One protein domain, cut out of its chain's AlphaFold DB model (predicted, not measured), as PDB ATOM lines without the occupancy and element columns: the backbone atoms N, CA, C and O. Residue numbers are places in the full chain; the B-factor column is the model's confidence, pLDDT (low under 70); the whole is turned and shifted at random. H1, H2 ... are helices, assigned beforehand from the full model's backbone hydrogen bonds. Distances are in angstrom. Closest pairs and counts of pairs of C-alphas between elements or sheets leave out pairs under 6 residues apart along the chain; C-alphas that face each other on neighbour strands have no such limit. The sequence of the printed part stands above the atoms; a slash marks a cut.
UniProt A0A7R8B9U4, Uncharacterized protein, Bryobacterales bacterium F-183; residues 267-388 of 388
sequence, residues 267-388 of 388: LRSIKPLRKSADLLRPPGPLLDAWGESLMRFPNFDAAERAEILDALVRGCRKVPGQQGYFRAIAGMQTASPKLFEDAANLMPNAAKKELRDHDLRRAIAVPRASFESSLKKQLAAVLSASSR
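What this domain is: This is residues 267 to 388 of the 388 residues of an uncharacterized protein of Bryobacterales bacterium F-183 (UniProt A0A7R8B9U4). One long helix, H8, reaches away as an arm from a compact body of seven shorter helices, and residues 376 to 388 stick out free. At the body's core the hairpin of H3 and H4 has H2 packed on H4, H5 crossing H3, and H6 and H7 over H3 and H4 respectively; the short H1 sits by the first part of H3. The printed part has 122 residues with eight named helices, H1 to H8 in chain order, and no named strand; the class is all helix. The whole is compact, with a radius of gyration of the C-alphas of 15.3 A, and it spans 52 by 34 by 24 A.

Where its parts are: Start with the longest helix, H8, residues 368 to 386: find C-alpha 368 at (36.031, 62.876, -99.352), from which it runs 26.9 A to C-alpha 386 at (60.006, 70.705, -89.910). H3, residues 302 to 318, begins at (13.442, 63.696, -88.001) and covers 24.8 A. H4, residues 324 to 335, covers 16.3 A, and H5, residues 337 to 346, covers 14.4 A. H2 is residues 288 to 296, 12.5 A long. The shorter ones are H7, residues 358 to 364, 10.1 A; H6, residues 349 to 355, 9.8 A; and H1, residues 271 to 274, 5.5 A.

How they stand to each other: H8 touches no helix; it is close to H2 but not clearly touching, with C-alphas 288 and 368 closest at 7.5 A. The hub is H3, and its residues 309 to 316 touch H4, closest at the C-alphas of Leu 312 and Tyr 325, 5.7 A; this helical hairpin has a shallow tilt of 32 degrees, only just short of steep, opposite ways. H5 touches H3 about perpendicular, at 82 degrees, with C-alphas 306 and 343 closest at 4.2 A. H6 touches H3 at residues 310 to 314, closest at C-alphas 310 and 351, 5.9 A. H1 and H3 only just touch, with 3 pairs of C-alphas within 8 A, closest at 272 and 304, 6.2 A. H2 touches H4 at a steep tilt of 49 degrees, the same way, with C-alphas 291 and 328 closest at 3.9 A. H7 touches H4 about perpendicular, at 75 degrees, with C-alphas 330 and 364 closest at 5.1 A. The helix packing is mostly crossed, the touching helices mostly not at shallow tilts. Among the pairs that are apart are H1 and H4, and H5 and H7. Every O i to N i+4 pair is within hydrogen-bond range in H2, H4, H5, H6, H7 and H8; H3 has 11 of 13, and H1 is too short for one.

The domain as a whole: Look to Asp 301 and Arg 388 for the two C-alphas farthest apart, 52.7 A. Without residues 376 to 388, the body spans 35 by 31 by 26 A. The link from H1 to H2, residues 275 to 287, is long, and the other links are tight. The printed part has no cut; its mean pLDDT is 95.4, and Arg 388, the chain's last residue, is the one under 70.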
ATOM      1  N   LEU A 267      27.428  72.891 -80.611       92.06
ATOM      2  CA  LEU A 267      26.955  71.539 -80.303       92.06
ATOM      3  C   LEU A 267      26.601  71.355 -78.821       92.06
ATOM      4  O   LEU A 267      25.942  70.386 -78.459       92.06
ATOM      5  N   ARG A 268      26.990  72.300 -77.953       91.75
ATOM      6  CA  ARG A 268      26.776  72.204 -76.500       91.75
ATOM      7  C   ARG A 268      25.311  72.084 -76.116       91.75
ATOM      8  O   ARG A 268      24.999  71.370 -75.170       91.75
ATOM      9  N   SER A 269      24.418  72.778 -76.816       92.12
ATOM     10  CA  SER A 269      22.985  72.788 -76.505       92.12
ATOM     11  C   SER A 269      22.219  71.592 -77.069       92.12
ATOM     12  O   SER A 269      21.058  71.415 -76.713       92.12
ATOM     13  N   ILE A 270      22.844  70.776 -77.922       95.81
ATOM     14  CA  ILE A 270      22.153  69.760 -78.719       95.81
ATOM     15  C   ILE A 270      22.009  68.484 -77.896       95.81
ATOM     16  O   ILE A 270      22.908  67.644 -77.837       95.81
ATOM     17  N   LYS A 271      20.871  68.359 -77.206       95.75
ATOM     18  CA  LYS A 271      20.583  67.228 -76.312       95.75
ATOM     19  C   LYS A 271      20.583  65.868 -77.020       95.75
ATOM     20  O   LYS A 271      21.101  64.933 -76.410       95.75
ATOM     21  N   PRO A 272      20.095  65.724 -78.271       97.19
ATOM     22  CA  PRO A 272      20.130  64.434 -78.960       97.19
ATOM     23  C   PRO A 272      21.536  63.818 -79.046       97.19
ATOM     24  O   PRO A 272      21.687  62.610 -78.886       97.19
ATOM     25  N   LEU A 273      22.591  64.632 -79.173       97.12
ATOM     26  CA  LEU A 273      23.978  64.146 -79.215       97.12
ATOM     27  C   LEU A 273      24.446  63.468 -77.915       97.12
ATOM     28  O   LEU A 273      25.502  62.846 -77.895       97.12
ATOM     29  N   ARG A 274      23.674  63.578 -76.831       96.19
ATOM     30  CA  ARG A 274      23.977  62.988 -75.520       96.19
ATOM     31  C   ARG A 274      23.288  61.639 -75.304       96.19
ATOM     32  O   ARG A 274      23.396  61.085 -74.220       96.19
ATOM     33  N   LYS A 275      22.561  61.108 -76.297       96.62
ATOM     34  CA  LYS A 275      21.817  59.840 -76.171       96.62
ATOM     35  C   LYS A 275      22.702  58.589 -76.127       96.62
ATOM     36  O   LYS A 275      22.255  57.568 -75.622       96.62
ATOM     37  N   SER A 276      23.911  58.638 -76.686       97.19
ATOM     38  CA  SER A 276      24.842  57.502 -76.742       97.19
ATOM     39  C   SER A 276      26.286  57.992 -76.785       97.19
ATOM     40  O   SER A 276      26.564  59.047 -77.360       97.19
ATOM     41  N   ALA A 277      27.204  57.191 -76.244       96.56
ATOM     42  CA  ALA A 277      28.642  57.393 -76.395       96.56
ATOM     43  C   ALA A 277      29.098  57.313 -77.869       96.56
ATOM     44  O   ALA A 277      30.067  57.965 -78.249       96.56
ATOM     45  N   ASP A 278      28.366  56.600 -78.734       95.94
ATOM     46  CA  ASP A 278      28.681  56.480 -80.172       95.94
ATOM     47  C   ASP A 278      28.537  57.802 -80.942       95.94
ATOM     48  O   ASP A 278      29.013  57.946 -82.069       95.94
ATOM     49  N   LEU A 279      27.842  58.772 -80.344       96.94
ATOM     50  CA  LEU A 279      27.610  60.097 -80.913       96.94
ATOM     51  C   LEU A 279      28.694  61.100 -80.507       96.94
ATOM     52  O   LEU A 279      28.710  62.222 -81.028       96.94
ATOM     53  N   LEU A 280      29.603  60.712 -79.603       95.56
ATOM     54  CA  LEU A 280      30.735  61.540 -79.210       95.56
ATOM     55  C   LEU A 280      31.586  61.871 -80.433       95.56
ATOM     56  O   LEU A 280      31.837  61.049 -81.316       95.56
ATOM     57  N   ARG A 281      31.996  63.132 -80.503       94.06
ATOM     58  CA  ARG A 281      32.617  63.668 -81.703       94.06
ATOM     59  C   ARG A 281      34.121  63.385 -81.692       94.06
ATOM     60  O   ARG A 281      34.791  63.804 -80.747       94.06
ATOM     61  N   PRO A 282      34.685  62.783 -82.752       93.06
ATOM     62  CA  PRO A 282      36.130  62.658 -82.877       93.06
ATOM     63  C   PRO A 282      36.803  64.027 -83.115       93.06
ATOM     64  O   PRO A 282      36.133  65.009 -83.468       93.06
ATOM     65  N   PRO A 283      38.134  64.124 -82.937       90.62
ATOM     66  CA  PRO A 283      38.899  65.302 -83.336       90.62
ATOM     67  C   PRO A 283      38.709  65.629 -84.828       90.62
ATOM     68  O   PRO A 283      38.667  64.737 -85.676       90.62
ATOM     69  N   GLY A 284      38.594  66.919 -85.155       90.75
ATOM     70  CA  GLY A 284      38.501  67.381 -86.544       90.75
ATOM     71  C   GLY A 284      39.833  67.256 -87.304       90.75
ATOM     72  O   GLY A 284      40.878  67.042 -86.687       90.75
ATOM     73  N   PRO A 285      39.834  67.422 -88.640       94.00
ATOM     74  CA  PRO A 285      38.708  67.831 -89.491       94.00
ATOM     75  C   PRO A 285      37.969  66.661 -90.177       94.00
ATOM     76  O   PRO A 285      37.039  66.890 -90.945       94.00
ATOM     77  N   LEU A 286      38.377  65.409 -89.946       95.88
ATOM     78  CA  LEU A 286      37.889  64.218 -90.661       95.88
ATOM     79  C   LEU A 286      36.541  63.719 -90.111       95.88
ATOM     80  O   LEU A 286      36.448  62.629 -89.552       95.88
ATOM     81  N   LEU A 287      35.490  64.531 -90.238       97.06
ATOM     82  CA  LEU A 287      34.187  64.251 -89.621       97.06
ATOM     83  C   LEU A 287      33.153  63.606 -90.554       97.06
ATOM     84  O   LEU A 287      32.010  63.451 -90.139       97.06
ATOM     85  N   ASP A 288      33.521  63.198 -91.773       98.38
ATOM     86  CA  ASP A 288      32.619  62.507 -92.708       98.38
ATOM     87  C   ASP A 288      31.928  61.300 -92.056       98.38
ATOM     88  O   ASP A 288      30.703  61.252 -91.981       98.38
ATOM     89  N   ALA A 289      32.707  60.367 -91.498       97.56
ATOM     90  CA  ALA A 289      32.178  59.144 -90.890       97.56
ATOM     91  C   ALA A 289      31.297  59.418 -89.658       97.56
ATOM     92  O   ALA A 289      30.300  58.733 -89.442       97.56
ATOM     93  N   TRP A 290      31.634  60.444 -88.869       97.81
ATOM     94  CA  TRP A 290      30.787  60.886 -87.760       97.81
ATOM     95  C   TRP A 290      29.482  61.504 -88.279       97.81
ATOM     96  O   TRP A 290      28.408  61.191 -87.788       97.81
ATOM     97  N   GLY A 291      29.534  62.306 -89.342       98.31
ATOM     98  CA  GLY A 291      28.338  62.793 -90.029       98.31
ATOM     99  C   GLY A 291      27.429  61.666 -90.526       98.31
ATOM    100  O   GLY A 291      26.211  61.709 -90.345       98.31
ATOM    101  N   GLU A 292      28.016  60.620 -91.108       98.56
ATOM    102  CA  GLU A 292      27.269  59.433 -91.523       98.56
ATOM    103  C   GLU A 292      26.588  58.736 -90.333       98.56
ATOM    104  O   GLU A 292      25.420  58.347 -90.441       98.56
ATOM    105  N   SER A 293      27.286  58.606 -89.195       98.00
ATOM    106  CA  SER A 293      26.728  57.971 -87.996       98.00
ATOM    107  C   SER A 293      25.568  58.777 -87.414       98.00
ATOM    108  O   SER A 293      24.535  58.188 -87.098       98.00
ATOM    109  N   LEU A 294      25.665  60.111 -87.378       98.12
ATOM    110  CA  LEU A 294      24.571  60.991 -86.953       98.12
ATOM    111  C   LEU A 294      23.309  60.784 -87.795       98.12
ATOM    112  O   LEU A 294      22.204  60.727 -87.260       98.12
ATOM    113  N   MET A 295      23.456  60.650 -89.116       97.69
ATOM    114  CA  MET A 295      22.308  60.466 -90.003       97.69
ATOM    115  C   MET A 295      21.661  59.086 -89.827       97.69
ATOM    116  O   MET A 295      20.433  58.965 -89.832       97.69
ATOM    117  N   ARG A 296      22.482  58.047 -89.645       97.12
ATOM    118  CA  ARG A 296      22.039  56.649 -89.529       97.12
ATOM    119  C   ARG A 296      21.655  56.230 -88.114       97.12
ATOM    120  O   ARG A 296      21.148  55.124 -87.951       97.12
ATOM    121  N   PHE A 297      21.871  57.076 -87.108       98.06
ATOM    122  CA  PHE A 297      21.608  56.708 -85.724       98.06
ATOM    123  C   PHE A 297      20.122  56.351 -85.528       98.06
ATOM    124  O   PHE A 297      19.254  57.189 -85.793       98.06
ATOM    125  N   PRO A 298      19.798  55.120 -85.093       96.12
ATOM    126  CA  PRO A 298      18.426  54.611 -85.132       96.12
ATOM    127  C   PRO A 298      17.488  55.337 -84.163       96.12
ATOM    128  O   PRO A 298      16.299  55.451 -84.440       96.12
ATOM    129  N   ASN A 299      18.021  55.885 -83.067       95.81
ATOM    130  CA  ASN A 299      17.221  56.485 -81.996       95.81
ATOM    131  C   ASN A 299      17.026  58.001 -82.154       95.81
ATOM    132  O   ASN A 299      16.661  58.675 -81.186       95.81
ATOM    133  N   PHE A 300      17.298  58.539 -83.344       97.88
ATOM    134  CA  PHE A 300      16.877  59.889 -83.703       97.88
ATOM    135  C   PHE A 300      15.556  59.870 -84.451       97.88
ATOM    136  O   PHE A 300      15.346  59.033 -85.333       97.88
ATOM    137  N   ASP A 301      14.709  60.854 -84.171       96.81
ATOM    138  CA  ASP A 301      13.609  61.220 -85.058       96.81
ATOM    139  C   ASP A 301      14.064  62.249 -86.122       96.81
ATOM    140  O   ASP A 301      15.254  62.563 -86.265       96.81
ATOM    141  N   ALA A 302      13.134  62.722 -86.954       96.19
ATOM    142  CA  ALA A 302      13.442  63.696 -88.001       96.19
ATOM    143  C   ALA A 302      13.741  65.102 -87.442       96.19
ATOM    144  O   ALA A 302      14.580  65.814 -87.997       96.19
ATOM    145  N   ALA A 303      13.093  65.495 -86.341       97.75
ATOM    146  CA  ALA A 303      13.281  66.800 -85.715       97.75
ATOM    147  C   ALA A 303      14.650  66.896 -85.027       97.75
ATOM    148  O   ALA A 303      15.342  67.901 -85.167       97.75
ATOM    149  N   GLU A 304      15.095  65.829 -84.369       98.12
ATOM    150  CA  GLU A 304      16.416  65.747 -83.746       98.12
ATOM    151  C   GLU A 304      17.539  65.795 -84.787       98.12
ATOM    152  O   GLU A 304      18.530  66.505 -84.608       98.12
ATOM    153  N   ARG A 305      17.373  65.110 -85.929       98.25
ATOM    154  CA  ARG A 305      18.315  65.238 -87.057       98.25
ATOM    155  C   ARG A 305      18.357  66.662 -87.603       98.25
ATOM    156  O   ARG A 305      19.439  67.148 -87.932       98.25
ATOM    157  N   ALA A 306      17.206  67.330 -87.689       98.19
ATOM    158  CA  ALA A 306      17.125  68.722 -88.120       98.19
ATOM    159  C   ALA A 306      17.822  69.671 -87.134       98.19
ATOM    160  O   ALA A 306      18.554  70.555 -87.571       98.19
ATOM    161  N   GLU A 307      17.660  69.458 -85.824       97.94
ATOM    162  CA  GLU A 307      18.339  70.230 -84.773       97.94
ATOM    163  C   GLU A 307      19.868  70.096 -84.879       97.94
ATOM    164  O   GLU A 307      20.594  71.093 -84.843       97.94
ATOM    165  N   ILE A 308      20.365  68.870 -85.069       98.00
ATOM    166  CA  ILE A 308      21.796  68.594 -85.252       98.00
ATOM    167  C   ILE A 308      22.323  69.257 -86.532       98.00
ATOM    168  O   ILE A 308      23.364  69.918 -86.498       98.00
ATOM    169  N   LEU A 309      21.614  69.106 -87.656       98.12
ATOM    170  CA  LEU A 309      22.013  69.698 -88.936       98.12
ATOM    171  C   LEU A 309      22.064  71.230 -88.852       98.12
ATOM    172  O   LEU A 309      23.047  71.836 -89.280       98.12
ATOM    173  N   ASP A 310      21.054  71.850 -88.244       97.06
ATOM    174  CA  ASP A 310      21.010  73.293 -88.002       97.06
ATOM    175  C   ASP A 310      22.205  73.759 -87.149       97.06
ATOM    176  O   ASP A 310      22.878  74.741 -87.478       97.06
ATOM    177  N   ALA A 311      22.540  73.029 -86.084       95.81
ATOM    178  CA  ALA A 311      23.694  73.348 -85.246       95.81
ATOM    179  C   ALA A 311      25.026  73.293 -86.017       95.81
ATOM    180  O   ALA A 311      25.890  74.154 -85.817       95.81
ATOM    181  N   LEU A 312      25.188  72.317 -86.919       95.94
ATOM    182  CA  LEU A 312      26.370  72.198 -87.778       95.94
ATOM    183  C   LEU A 312      26.451  73.337 -88.801       95.94
ATOM    184  O   LEU A 312      27.521  73.931 -88.956       95.94
ATOM    185  N   VAL A 313      25.336  73.692 -89.451       95.31
ATOM    186  CA  VAL A 313      25.265  74.810 -90.412       95.31
ATOM    187  C   VAL A 313      25.650  76.124 -89.734       95.31
ATOM    188  O   VAL A 313      26.563  76.812 -90.196       95.31
ATOM    189  N   ARG A 314      25.051  76.425 -88.576       92.25
ATOM    190  CA  ARG A 314      25.409  77.612 -87.781       92.25
ATOM    191  C   ARG A 314      26.864  77.570 -87.320       92.25
ATOM    192  O   ARG A 314      27.537  78.601 -87.271       92.25
ATOM    193  N   GLY A 315      27.368  76.384 -86.985       91.69
ATOM    194  CA  GLY A 315      28.760  76.176 -86.602       91.69
ATOM    195  C   GLY A 315      29.749  76.545 -87.705       91.69
ATOM    196  O   GLY A 315      30.746  77.202 -87.413       91.69
ATOM    197  N   CYS A 316      29.438  76.217 -88.962       92.06
ATOM    198  CA  CYS A 316      30.284  76.512 -90.123       92.06
ATOM    199  C   CYS A 316      30.591  78.010 -90.301       92.06
ATOM    200  O   CYS A 316      31.602  78.362 -90.904       92.06
ATOM    201  N   ARG A 317      29.739  78.908 -89.788       85.69
ATOM    202  CA  ARG A 317      29.929  80.366 -89.890       85.69
ATOM    203  C   ARG A 317      30.697  80.977 -88.727       85.69
ATOM    204  O   ARG A 317      31.285  82.042 -88.890       85.69
ATOM    205  N   LYS A 318      30.685  80.339 -87.555       85.88
ATOM    206  CA  LYS A 318      31.249  80.934 -86.334       85.88
ATOM    207  C   LYS A 318      32.768  80.861 -86.260       85.88
ATOM    208  O   LYS A 318      33.362  81.687 -85.576       85.88
ATOM    209  N   VAL A 319      33.386  79.882 -86.919       80.75
ATOM    210  CA  VAL A 319      34.826  79.623 -86.805       80.75
ATOM    211  C   VAL A 319      35.472  79.668 -88.192       80.75
ATOM    212  O   VAL A 319      35.388  78.693 -88.942       80.75
ATOM    213  N   PRO A 320      36.114  80.791 -88.563       83.75
ATOM    214  CA  PRO A 320      36.820  80.902 -89.834       83.75
ATOM    215  C   PRO A 320      37.888  79.815 -89.991       83.75
ATOM    216  O   PRO A 320      38.658  79.545 -89.072       83.75
ATOM    217  N   GLY A 321      37.945  79.198 -91.172       87.56
ATOM    218  CA  GLY A 321      38.932  78.165 -91.500       87.56
ATOM    219  C   GLY A 321      38.611  76.763 -90.977       87.56
ATOM    220  O   GLY A 321      39.311  75.825 -91.347       87.56
ATOM    221  N   GLN A 322      37.557  76.592 -90.171       90.50
ATOM    222  CA  GLN A 322      37.097  75.266 -89.766       90.50
ATOM    223  C   GLN A 322      36.536  74.508 -90.977       90.50
ATOM    224  O   GLN A 322      35.788  75.056 -91.777       90.50
ATOM    225  N   GLN A 323      36.879  73.235 -91.104       94.38
ATOM    226  CA  GLN A 323      36.483  72.325 -92.178       94.38
ATOM    227  C   GLN A 323      35.634  71.158 -91.657       94.38
ATOM    228  O   GLN A 323      34.770  70.660 -92.381       94.38
ATOM    229  N   GLY A 324      35.823  70.752 -90.397       95.69
ATOM    230  CA  GLY A 324      35.192  69.570 -89.815       95.69
ATOM    231  C   GLY A 324      33.669  69.554 -89.926       95.69
ATOM    232  O   GLY A 324      33.092  68.543 -90.312       95.69
ATOM    233  N   TYR A 325      32.979  70.661 -89.654       96.06
ATOM    234  CA  TYR A 325      31.515  70.672 -89.760       96.06
ATOM    235  C   TYR A 325      31.011  70.528 -91.197       96.06
ATOM    236  O   TYR A 325      30.034  69.817 -91.415       96.06
ATOM    237  N   PHE A 326      31.705  71.094 -92.187       97.06
ATOM    238  CA  PHE A 326      31.370  70.854 -93.593       97.06
ATOM    239  C   PHE A 326      31.518  69.372 -93.949       97.06
ATOM    240  O   PHE A 326      30.672  68.822 -94.651       97.06
ATOM    241  N   ARG A 327      32.554  68.709 -93.412       98.19
ATOM    242  CA  ARG A 327      32.759  67.263 -93.573       98.19
ATOM    243  C   ARG A 327      31.657  66.436 -92.918       98.19
ATOM    244  O   ARG A 327      31.149  65.514 -93.546       98.19
ATOM    245  N   ALA A 328      31.233  66.801 -91.710       98.19
ATOM    246  CA  ALA A 328      30.106  66.152 -91.045       98.19
ATOM    247  C   ALA A 328      28.812  66.278 -91.867       98.19
ATOM    248  O   ALA A 328      28.124  65.288 -92.092       98.19
ATOM    249  N   ILE A 329      28.509  67.471 -92.393       98.44
ATOM    250  CA  ILE A 329      27.316  67.682 -93.226       98.44
ATOM    251  C   ILE A 329      27.410  66.878 -94.536       98.44
ATOM    252  O   ILE A 329      26.429  66.257 -94.943       98.44
ATOM    253  N   ALA A 330      28.586  66.820 -95.171       98.56
ATOM    254  CA  ALA A 330      28.810  65.998 -96.364       98.56
ATOM    255  C   ALA A 330      28.596  64.497 -96.088       98.56
ATOM    256  O   ALA A 330      27.959  63.801 -96.884       98.56
ATOM    257  N   GLY A 331      29.070  64.011 -94.936       98.56
ATOM    258  CA  GLY A 331      28.822  62.651 -94.459       98.56
ATOM    259  C   GLY A 331      27.336  62.374 -94.228       98.56
ATOM    260  O   GLY A 331      26.811  61.377 -94.721       98.56
ATOM    261  N   MET A 332      26.623  63.296 -93.571       98.62
ATOM    262  CA  MET A 332      25.170  63.205 -93.377       98.62
ATOM    263  C   MET A 332      24.422  63.096 -94.714       98.62
ATOM    264  O   MET A 332      23.569  62.223 -94.873       98.62
ATOM    265  N   GLN A 333      24.762  63.950 -95.685       98.19
ATOM    266  CA  GLN A 333      24.137  63.961 -97.011       98.19
ATOM    267  C   GLN A 333      24.416  62.670 -97.792       98.19
ATOM    268  O   GLN A 333      23.520  62.130 -98.439       98.19
ATOM    269  N   THR A 334      25.644  62.155 -97.712       97.75
ATOM    270  CA  THR A 334      26.052  60.923 -98.402       97.75
ATOM    271  C   THR A 334      25.409  59.684 -97.780       97.75
ATOM    272  O   THR A 334      25.020  58.762 -98.495       97.75
ATOM    273  N   ALA A 335      25.264  59.655 -96.453       98.00
ATOM    274  CA  ALA A 335      24.721  58.504 -95.742       98.00
ATOM    275  C   ALA A 335      23.261  58.204 -96.084       98.00
ATOM    276  O   ALA A 335      22.893  57.027 -96.140       98.00
ATOM    277  N   SER A 336      22.447  59.250 -96.257       97.81
ATOM    278  CA  SER A 336      21.049  59.151 -96.676       97.81
ATOM    279  C   SER A 336      20.549  60.492 -97.233       97.81
ATOM    280  O   SER A 336      20.136  61.357 -96.455       97.81
ATOM    281  N   PRO A 337      20.524  60.670 -98.570       97.25
ATOM    282  CA  PRO A 337      20.026  61.897 -99.191       97.25
ATOM    283  C   PRO A 337      18.584  62.224 -98.791       97.25
ATOM    284  O   PRO A 337      18.274  63.370 -98.488       97.25
ATOM    285  N   LYS A 338      17.722  61.202 -98.701       97.69
ATOM    286  CA  LYS A 338      16.317  61.366 -98.307       97.69
ATOM    287  C   LYS A 338      16.178  61.898 -96.878       97.69
ATOM    288  O   LYS A 338      15.532  62.916 -96.669       97.69
ATOM    289  N   LEU A 339      16.817  61.246 -95.900       97.62
ATOM    290  CA  LEU A 339      16.740  61.692 -94.501       97.62
ATOM    291  C   LEU A 339      17.385  63.071 -94.310       97.62
ATOM    292  O   LEU A 339      16.937  63.853 -93.476       97.62
ATOM    293  N   PHE A 340      18.424  63.373 -95.091       98.25
ATOM    294  CA  PHE A 340      19.039  64.691 -95.111       98.25
ATOM    295  C   PHE A 340      18.069  65.770 -95.606       98.25
ATOM    296  O   PHE A 340      17.953  66.816 -94.970       98.25
ATOM    297  N   GLU A 341      17.359  65.525 -96.709       97.81
ATOM    298  CA  GLU A 341      16.340  66.442 -97.231       97.81
ATOM    299  C   GLU A 341      15.179  66.623 -96.248       97.81
ATOM    300  O   GLU A 341      14.774  67.758 -95.993       97.81
ATOM    301  N   ASP A 342      14.702  65.538 -95.634       97.88
ATOM    302  CA  ASP A 342      13.657  65.578 -94.609       97.88
ATOM    303  C   ASP A 342      14.086  66.451 -93.414       97.88
ATOM    304  O   ASP A 342      13.372  67.376 -93.022       97.88
ATOM    305  N   ALA A 343      15.297  66.234 -92.886       98.06
ATOM    306  CA  ALA A 343      15.859  67.049 -91.809       98.06
ATOM    307  C   ALA A 343      16.034  68.518 -92.232       98.06
ATOM    308  O   ALA A 343      15.649  69.434 -91.503       98.06
ATOM    309  N   ALA A 344      16.556  68.766 -93.437       97.88
ATOM    310  CA  ALA A 344      16.731  70.115 -93.964       97.88
ATOM    311  C   ALA A 344      15.395  70.856 -94.118       97.88
ATOM    312  O   ALA A 344      15.323  72.062 -93.867       97.88
ATOM    313  N   ASN A 345      14.321  70.148 -94.473       97.94
ATOM    314  CA  ASN A 345      12.971  70.696 -94.582       97.94
ATOM    315  C   ASN A 345      12.340  71.038 -93.226       97.94
ATOM    316  O   ASN A 345      11.457  71.896 -93.179       97.94
ATOM    317  N   LEU A 346      12.820  70.458 -92.127       98.06
ATOM    318  CA  LEU A 346      12.361  70.763 -90.768       98.06
ATOM    319  C   LEU A 346      13.165  71.880 -90.083       98.06
ATOM    320  O   LEU A 346      12.711  72.438 -89.088       98.06
ATOM    321  N   MET A 347      14.324  72.262 -90.628       97.88
ATOM    322  CA  MET A 347      15.135  73.345 -90.065       97.88
ATOM    323  C   MET A 347      14.435  74.723 -90.114       97.88
ATOM    324  O   MET A 347      13.605  74.983 -90.998       97.88
ATOM    325  N   PRO A 348      14.829  75.671 -89.241       96.69
ATOM    326  CA  PRO A 348      14.423  77.071 -89.352       96.69
ATOM    327  C   PRO A 348      14.775  77.689 -90.717       96.69
ATOM    328  O   PRO A 348      15.797  77.364 -91.325       96.69
ATOM    329  N   ASN A 349      13.967  78.646 -91.190       96.56
ATOM    330  CA  ASN A 349      14.154  79.276 -92.510       96.56
ATOM    331  C   ASN A 349      15.534  79.930 -92.695       96.56
ATOM    332  O   ASN A 349      16.094  79.868 -93.789       96.56
ATOM    333  N   ALA A 350      16.095  80.522 -91.636       94.62
ATOM    334  CA  ALA A 350      17.441  81.093 -91.668       94.62
ATOM    335  C   ALA A 350      18.500  80.016 -91.966       94.62
ATOM    336  O   ALA A 350      19.266  80.158 -92.917       94.62
ATOM    337  N   ALA A 351      18.462  78.894 -91.244       95.00
ATOM    338  CA  ALA A 351      19.373  77.769 -91.444       95.00
ATOM    339  C   ALA A 351      19.203  77.113 -92.824       95.00
ATOM    340  O   ALA A 351      20.185  76.778 -93.477       95.00
ATOM    341  N   LYS A 352      17.966  77.006 -93.333       96.50
ATOM    342  CA  LYS A 352      17.705  76.554 -94.714       96.50
ATOM    343  C   LYS A 352      18.355  77.461 -95.754       96.50
ATOM    344  O   LYS A 352      18.920  76.967 -96.729       96.50
ATOM    345  N   LYS A 353      18.257  78.782 -95.572       95.94
ATOM    346  CA  LYS A 353      18.889  79.764 -96.460       95.94
ATOM    347  C   LYS A 353      20.409  79.622 -96.420       95.94
ATOM    348  O   LYS A 353      21.032  79.601 -97.474       95.94
ATOM    349  N   GLU A 354      20.983  79.464 -95.230       94.69
ATOM    350  CA  GLU A 354      22.421  79.242 -95.049       94.69
ATOM    351  C   GLU A 354      22.895  77.926 -95.669       94.69
ATOM    352  O   GLU A 354      23.917  77.911 -96.347       94.69
ATOM    353  N   LEU A 355      22.138  76.837 -95.516       96.25
ATOM    354  CA  LEU A 355      22.458  75.550 -96.137       96.25
ATOM    355  C   LEU A 355      22.459  75.635 -97.676       96.25
ATOM    356  O   LEU A 355      23.194  74.916 -98.350       96.25
ATOM    357  N   ARG A 356      21.635  76.524 -98.242       95.38
ATOM    358  CA  ARG A 356      21.551  76.778 -99.688       95.38
ATOM    359  C   ARG A 356      22.576  77.792-100.193       95.38
ATOM    360  O   ARG A 356      22.670  77.969-101.408       95.38
ATOM    361  N   ASP A 357      23.322  78.435 -99.298       95.81
ATOM    362  CA  ASP A 357      24.356  79.397 -99.660       95.81
ATOM    363  C   ASP A 357      25.421  78.760-100.561       95.81
ATOM    364  O   ASP A 357      25.840  77.617-100.358       95.81
ATOM    365  N   HIS A 358      25.866  79.516-101.563       95.12
ATOM    366  CA  HIS A 358      26.787  79.020-102.579       95.12
ATOM    367  C   HIS A 358      28.116  78.539-101.980       95.12
ATOM    368  O   HIS A 358      28.598  77.463-102.340       95.12
ATOM    369  N   ASP A 359      28.701  79.293-101.045       93.81
ATOM    370  CA  ASP A 359      30.008  78.948-100.482       93.81
ATOM    371  C   ASP A 359      29.934  77.705 -99.601       93.81
ATOM    372  O   ASP A 359      30.808  76.836 -99.678       93.81
ATOM    373  N   LEU A 360      28.865  77.589 -98.812       94.75
ATOM    374  CA  LEU A 360      28.634  76.424 -97.967       94.75
ATOM    375  C   LEU A 360      28.381  75.171 -98.819       94.75
ATOM    376  O   LEU A 360      29.015  74.141 -98.584       94.75
ATOM    377  N   ARG A 361      27.543  75.256 -99.864       96.31
ATOM    378  CA  ARG A 361      27.321  74.137-100.798       96.31
ATOM    379  C   ARG A 361      28.606  73.714-101.497       96.31
ATOM    380  O   ARG A 361      28.865  72.519-101.609       96.31
ATOM    381  N   ARG A 362      29.427  74.675-101.934       96.75
ATOM    382  CA  ARG A 362      30.728  74.395-102.553       96.75
ATOM    383  C   ARG A 362      31.657  73.648-101.595       96.75
ATOM    384  O   ARG A 362      32.327  72.716-102.026       96.75
ATOM    385  N   ALA A 363      31.692  74.027-100.317       95.50
ATOM    386  CA  ALA A 363      32.524  73.365 -99.312       95.50
ATOM    387  C   ALA A 363      32.057  71.929 -99.001       95.50
ATOM    388  O   ALA A 363      32.886  71.024 -98.906       95.50
ATOM    389  N   ILE A 364      30.741  71.704 -98.896       96.94
ATOM    390  CA  ILE A 364      30.153  70.367 -98.686       96.94
ATOM    391  C   ILE A 364      30.389  69.459 -99.898       96.94
ATOM    392  O   ILE A 364      30.697  68.282 -99.735       96.94
ATOM    393  N   ALA A 365      30.287  70.003-101.113       97.12
ATOM    394  CA  ALA A 365      30.389  69.238-102.356       97.12
ATOM    395  C   ALA A 365      31.790  68.666-102.638       97.12
ATOM    396  O   ALA A 365      31.948  67.884-103.573       97.12
ATOM    397  N   VAL A 366      32.816  69.038-101.861       97.75
ATOM    398  CA  VAL A 366      34.165  68.483-102.017       97.75
ATOM    399  C   VAL A 366      34.133  66.975-101.719       97.75
ATOM    400  O   VAL A 366      33.821  66.589-100.586       97.75
ATOM    401  N   PRO A 367      34.505  66.098-102.673       97.81
ATOM    402  CA  PRO A 367      34.548  64.661-102.426       97.81
ATOM    403  C   PRO A 367      35.538  64.312-101.312       97.81
ATOM    404  O   PRO A 367      36.620  64.898-101.232       97.81
ATOM    405  N   ARG A 368      35.198  63.315-100.485       97.88
ATOM    406  CA  ARG A 368      36.031  62.876 -99.352       97.88
ATOM    407  C   ARG A 368      37.467  62.551 -99.766       97.88
ATOM    408  O   ARG A 368      38.405  63.060 -99.163       97.88
ATOM    409  N   ALA A 369      37.642  61.791-100.847       97.94
ATOM    410  CA  ALA A 369      38.967  61.443-101.364       97.94
ATOM    411  C   ALA A 369      39.797  62.682-101.754       97.94
ATOM    412  O   ALA A 369      40.988  62.756-101.453       97.94
ATOM    413  N   SER A 370      39.169  63.688-102.371       98.19
ATOM    414  CA  SER A 370      39.833  64.945-102.739       98.19
ATOM    415  C   SER A 370      40.231  65.758-101.507       98.19
ATOM    416  O   SER A 370      41.328  66.317-101.461       98.19
ATOM    417  N   PHE A 371      39.361  65.797-100.495       98.19
ATOM    418  CA  PHE A 371      39.634  66.451 -99.219       98.19
ATOM    419  C   PHE A 371      40.825  65.806 -98.498       98.19
ATOM    420  O   PHE A 371      41.809  66.479 -98.183       98.19
ATOM    421  N   GLU A 372      40.782  64.487 -98.320       98.06
ATOM    422  CA  GLU A 372      41.849  63.716 -97.682       98.06
ATOM    423  C   GLU A 372      43.172  63.826 -98.457       98.06
ATOM    424  O   GLU A 372      44.229  64.018 -97.855       98.06
ATOM    425  N   SER A 373      43.137  63.793 -99.793       98.12
ATOM    426  CA  SER A 373      44.329  63.995-100.626       98.12
ATOM    427  C   SER A 373      44.938  65.390-100.446       98.12
ATOM    428  O   SER A 373      46.163  65.527-100.413       98.12
ATOM    429  N   SER A 374      44.109  66.433-100.327       97.81
ATOM    430  CA  SER A 374      44.578  67.799-100.059       97.81
ATOM    431  C   SER A 374      45.262  67.892 -98.694       97.81
ATOM    432  O   SER A 374      46.363  68.437 -98.590       97.81
ATOM    433  N   LEU A 375      44.664  67.292 -97.660       97.56
ATOM    434  CA  LEU A 375      45.251  67.233 -96.322       97.56
ATOM    435  C   LEU A 375      46.596  66.499 -96.318       97.56
ATOM    436  O   LEU A 375      47.567  67.017 -95.770       97.56
ATOM    437  N   LYS A 376      46.699  65.348 -96.992       98.12
ATOM    438  CA  LYS A 376      47.967  64.609 -97.127       98.12
ATOM    439  C   LYS A 376      49.062  65.453 -97.786       98.12
ATOM    440  O   LYS A 376      50.201  65.455 -97.321       98.12
ATOM    441  N   LYS A 377      48.721  66.226 -98.822       97.88
ATOM    442  CA  LYS A 377      49.661  67.152 -99.476       97.88
ATOM    443  C   LYS A 377      50.132  68.255 -98.523       97.88
ATOM    444  O   LYS A 377      51.326  68.549 -98.475       97.88
ATOM    445  N   GLN A 378      49.217  68.852 -97.758       97.44
ATOM    446  CA  GLN A 378      49.557  69.875 -96.762       97.44
ATOM    447  C   GLN A 378      50.456  69.306 -95.661       97.44
ATOM    448  O   GLN A 378      51.478  69.902 -95.329       97.44
ATOM    449  N   LEU A 379      50.125  68.123 -95.145       97.75
ATOM    450  CA  LEU A 379      50.915  67.422 -94.141       97.75
ATOM    451  C   LEU A 379      52.349  67.158 -94.618       97.75
ATOM    452  O   LEU A 379      53.293  67.485 -93.901       97.75
ATOM    453  N   ALA A 380      52.533  66.649 -95.839       96.88
ATOM    454  CA  ALA A 380      53.863  66.427 -96.412       96.88
ATOM    455  C   ALA A 380      54.682  67.731 -96.514       96.88
ATOM    456  O   ALA A 380      55.879  67.756 -96.209       96.88
ATOM    457  N   ALA A 381      54.035  68.841 -96.879       97.25
ATOM    458  CA  ALA A 381      54.673  70.156 -96.905       97.25
ATOM    459  C   ALA A 381      55.080  70.636 -95.498       97.25
ATOM    460  O   ALA A 381      56.144  71.230 -95.331       97.25
ATOM    461  N   VAL A 382      54.270  70.357 -94.470       96.88
ATOM    462  CA  VAL A 382      54.609  70.700 -93.079       96.88
ATOM    463  C   VAL A 382      55.769  69.851 -92.570       96.88
ATOM    464  O   VAL A 382      56.739  70.415 -92.067       96.88
ATOM    465  N   LEU A 383      55.711  68.529 -92.743       94.81
ATOM    466  CA  LEU A 383      56.756  67.615 -92.277       94.81
ATOM    467  C   LEU A 383      58.111  67.927 -92.931       94.81
ATOM    468  O   LEU A 383      59.104  68.080 -92.227       94.81
ATOM    469  N   SER A 384      58.145  68.149 -94.249       93.19
ATOM    470  CA  SER A 384      59.383  68.520 -94.962       93.19
ATOM    471  C   SER A 384      59.960  69.883 -94.551       93.19
ATOM    472  O   SER A 384      61.162  70.123 -94.679       93.19
ATOM    473  N   ALA A 385      59.129  70.807 -94.063       91.12
ATOM    474  CA  ALA A 385      59.588  72.076 -93.502       91.12
ATOM    475  C   ALA A 385      60.094  71.939 -92.057       91.12
ATOM    476  O   ALA A 385      60.908  72.751 -91.631       91.12
ATOM    477  N   SER A 386      59.617  70.945 -91.305       84.31
ATOM    478  CA  SER A 386      60.006  70.705 -89.910       84.31
ATOM    479  C   SER A 386      61.276  69.863 -89.758       84.31
ATOM    480  O   SER A 386      61.926  69.978 -88.722       84.31
ATOM    481  N   SER A 387      61.624  69.051 -90.765       74.81
ATOM    482  CA  SER A 387      62.885  68.290 -90.842       74.81
ATOM    483  C   SER A 387      64.106  69.136 -91.228       74.81
ATOM    484  O   SER A 387      65.222  68.627 -91.209       74.81
ATOM    485  N   ARG A 388      63.883  70.399 -91.605       57.97
ATOM    486  CA  ARG A 388      64.907  71.437 -91.758       57.97
ATOM    487  C   ARG A 388      65.014  72.240 -90.462       57.97
ATOM    488  O   ARG A 388      66.143  72.667 -90.164       57.97
TER     489      ARG A 388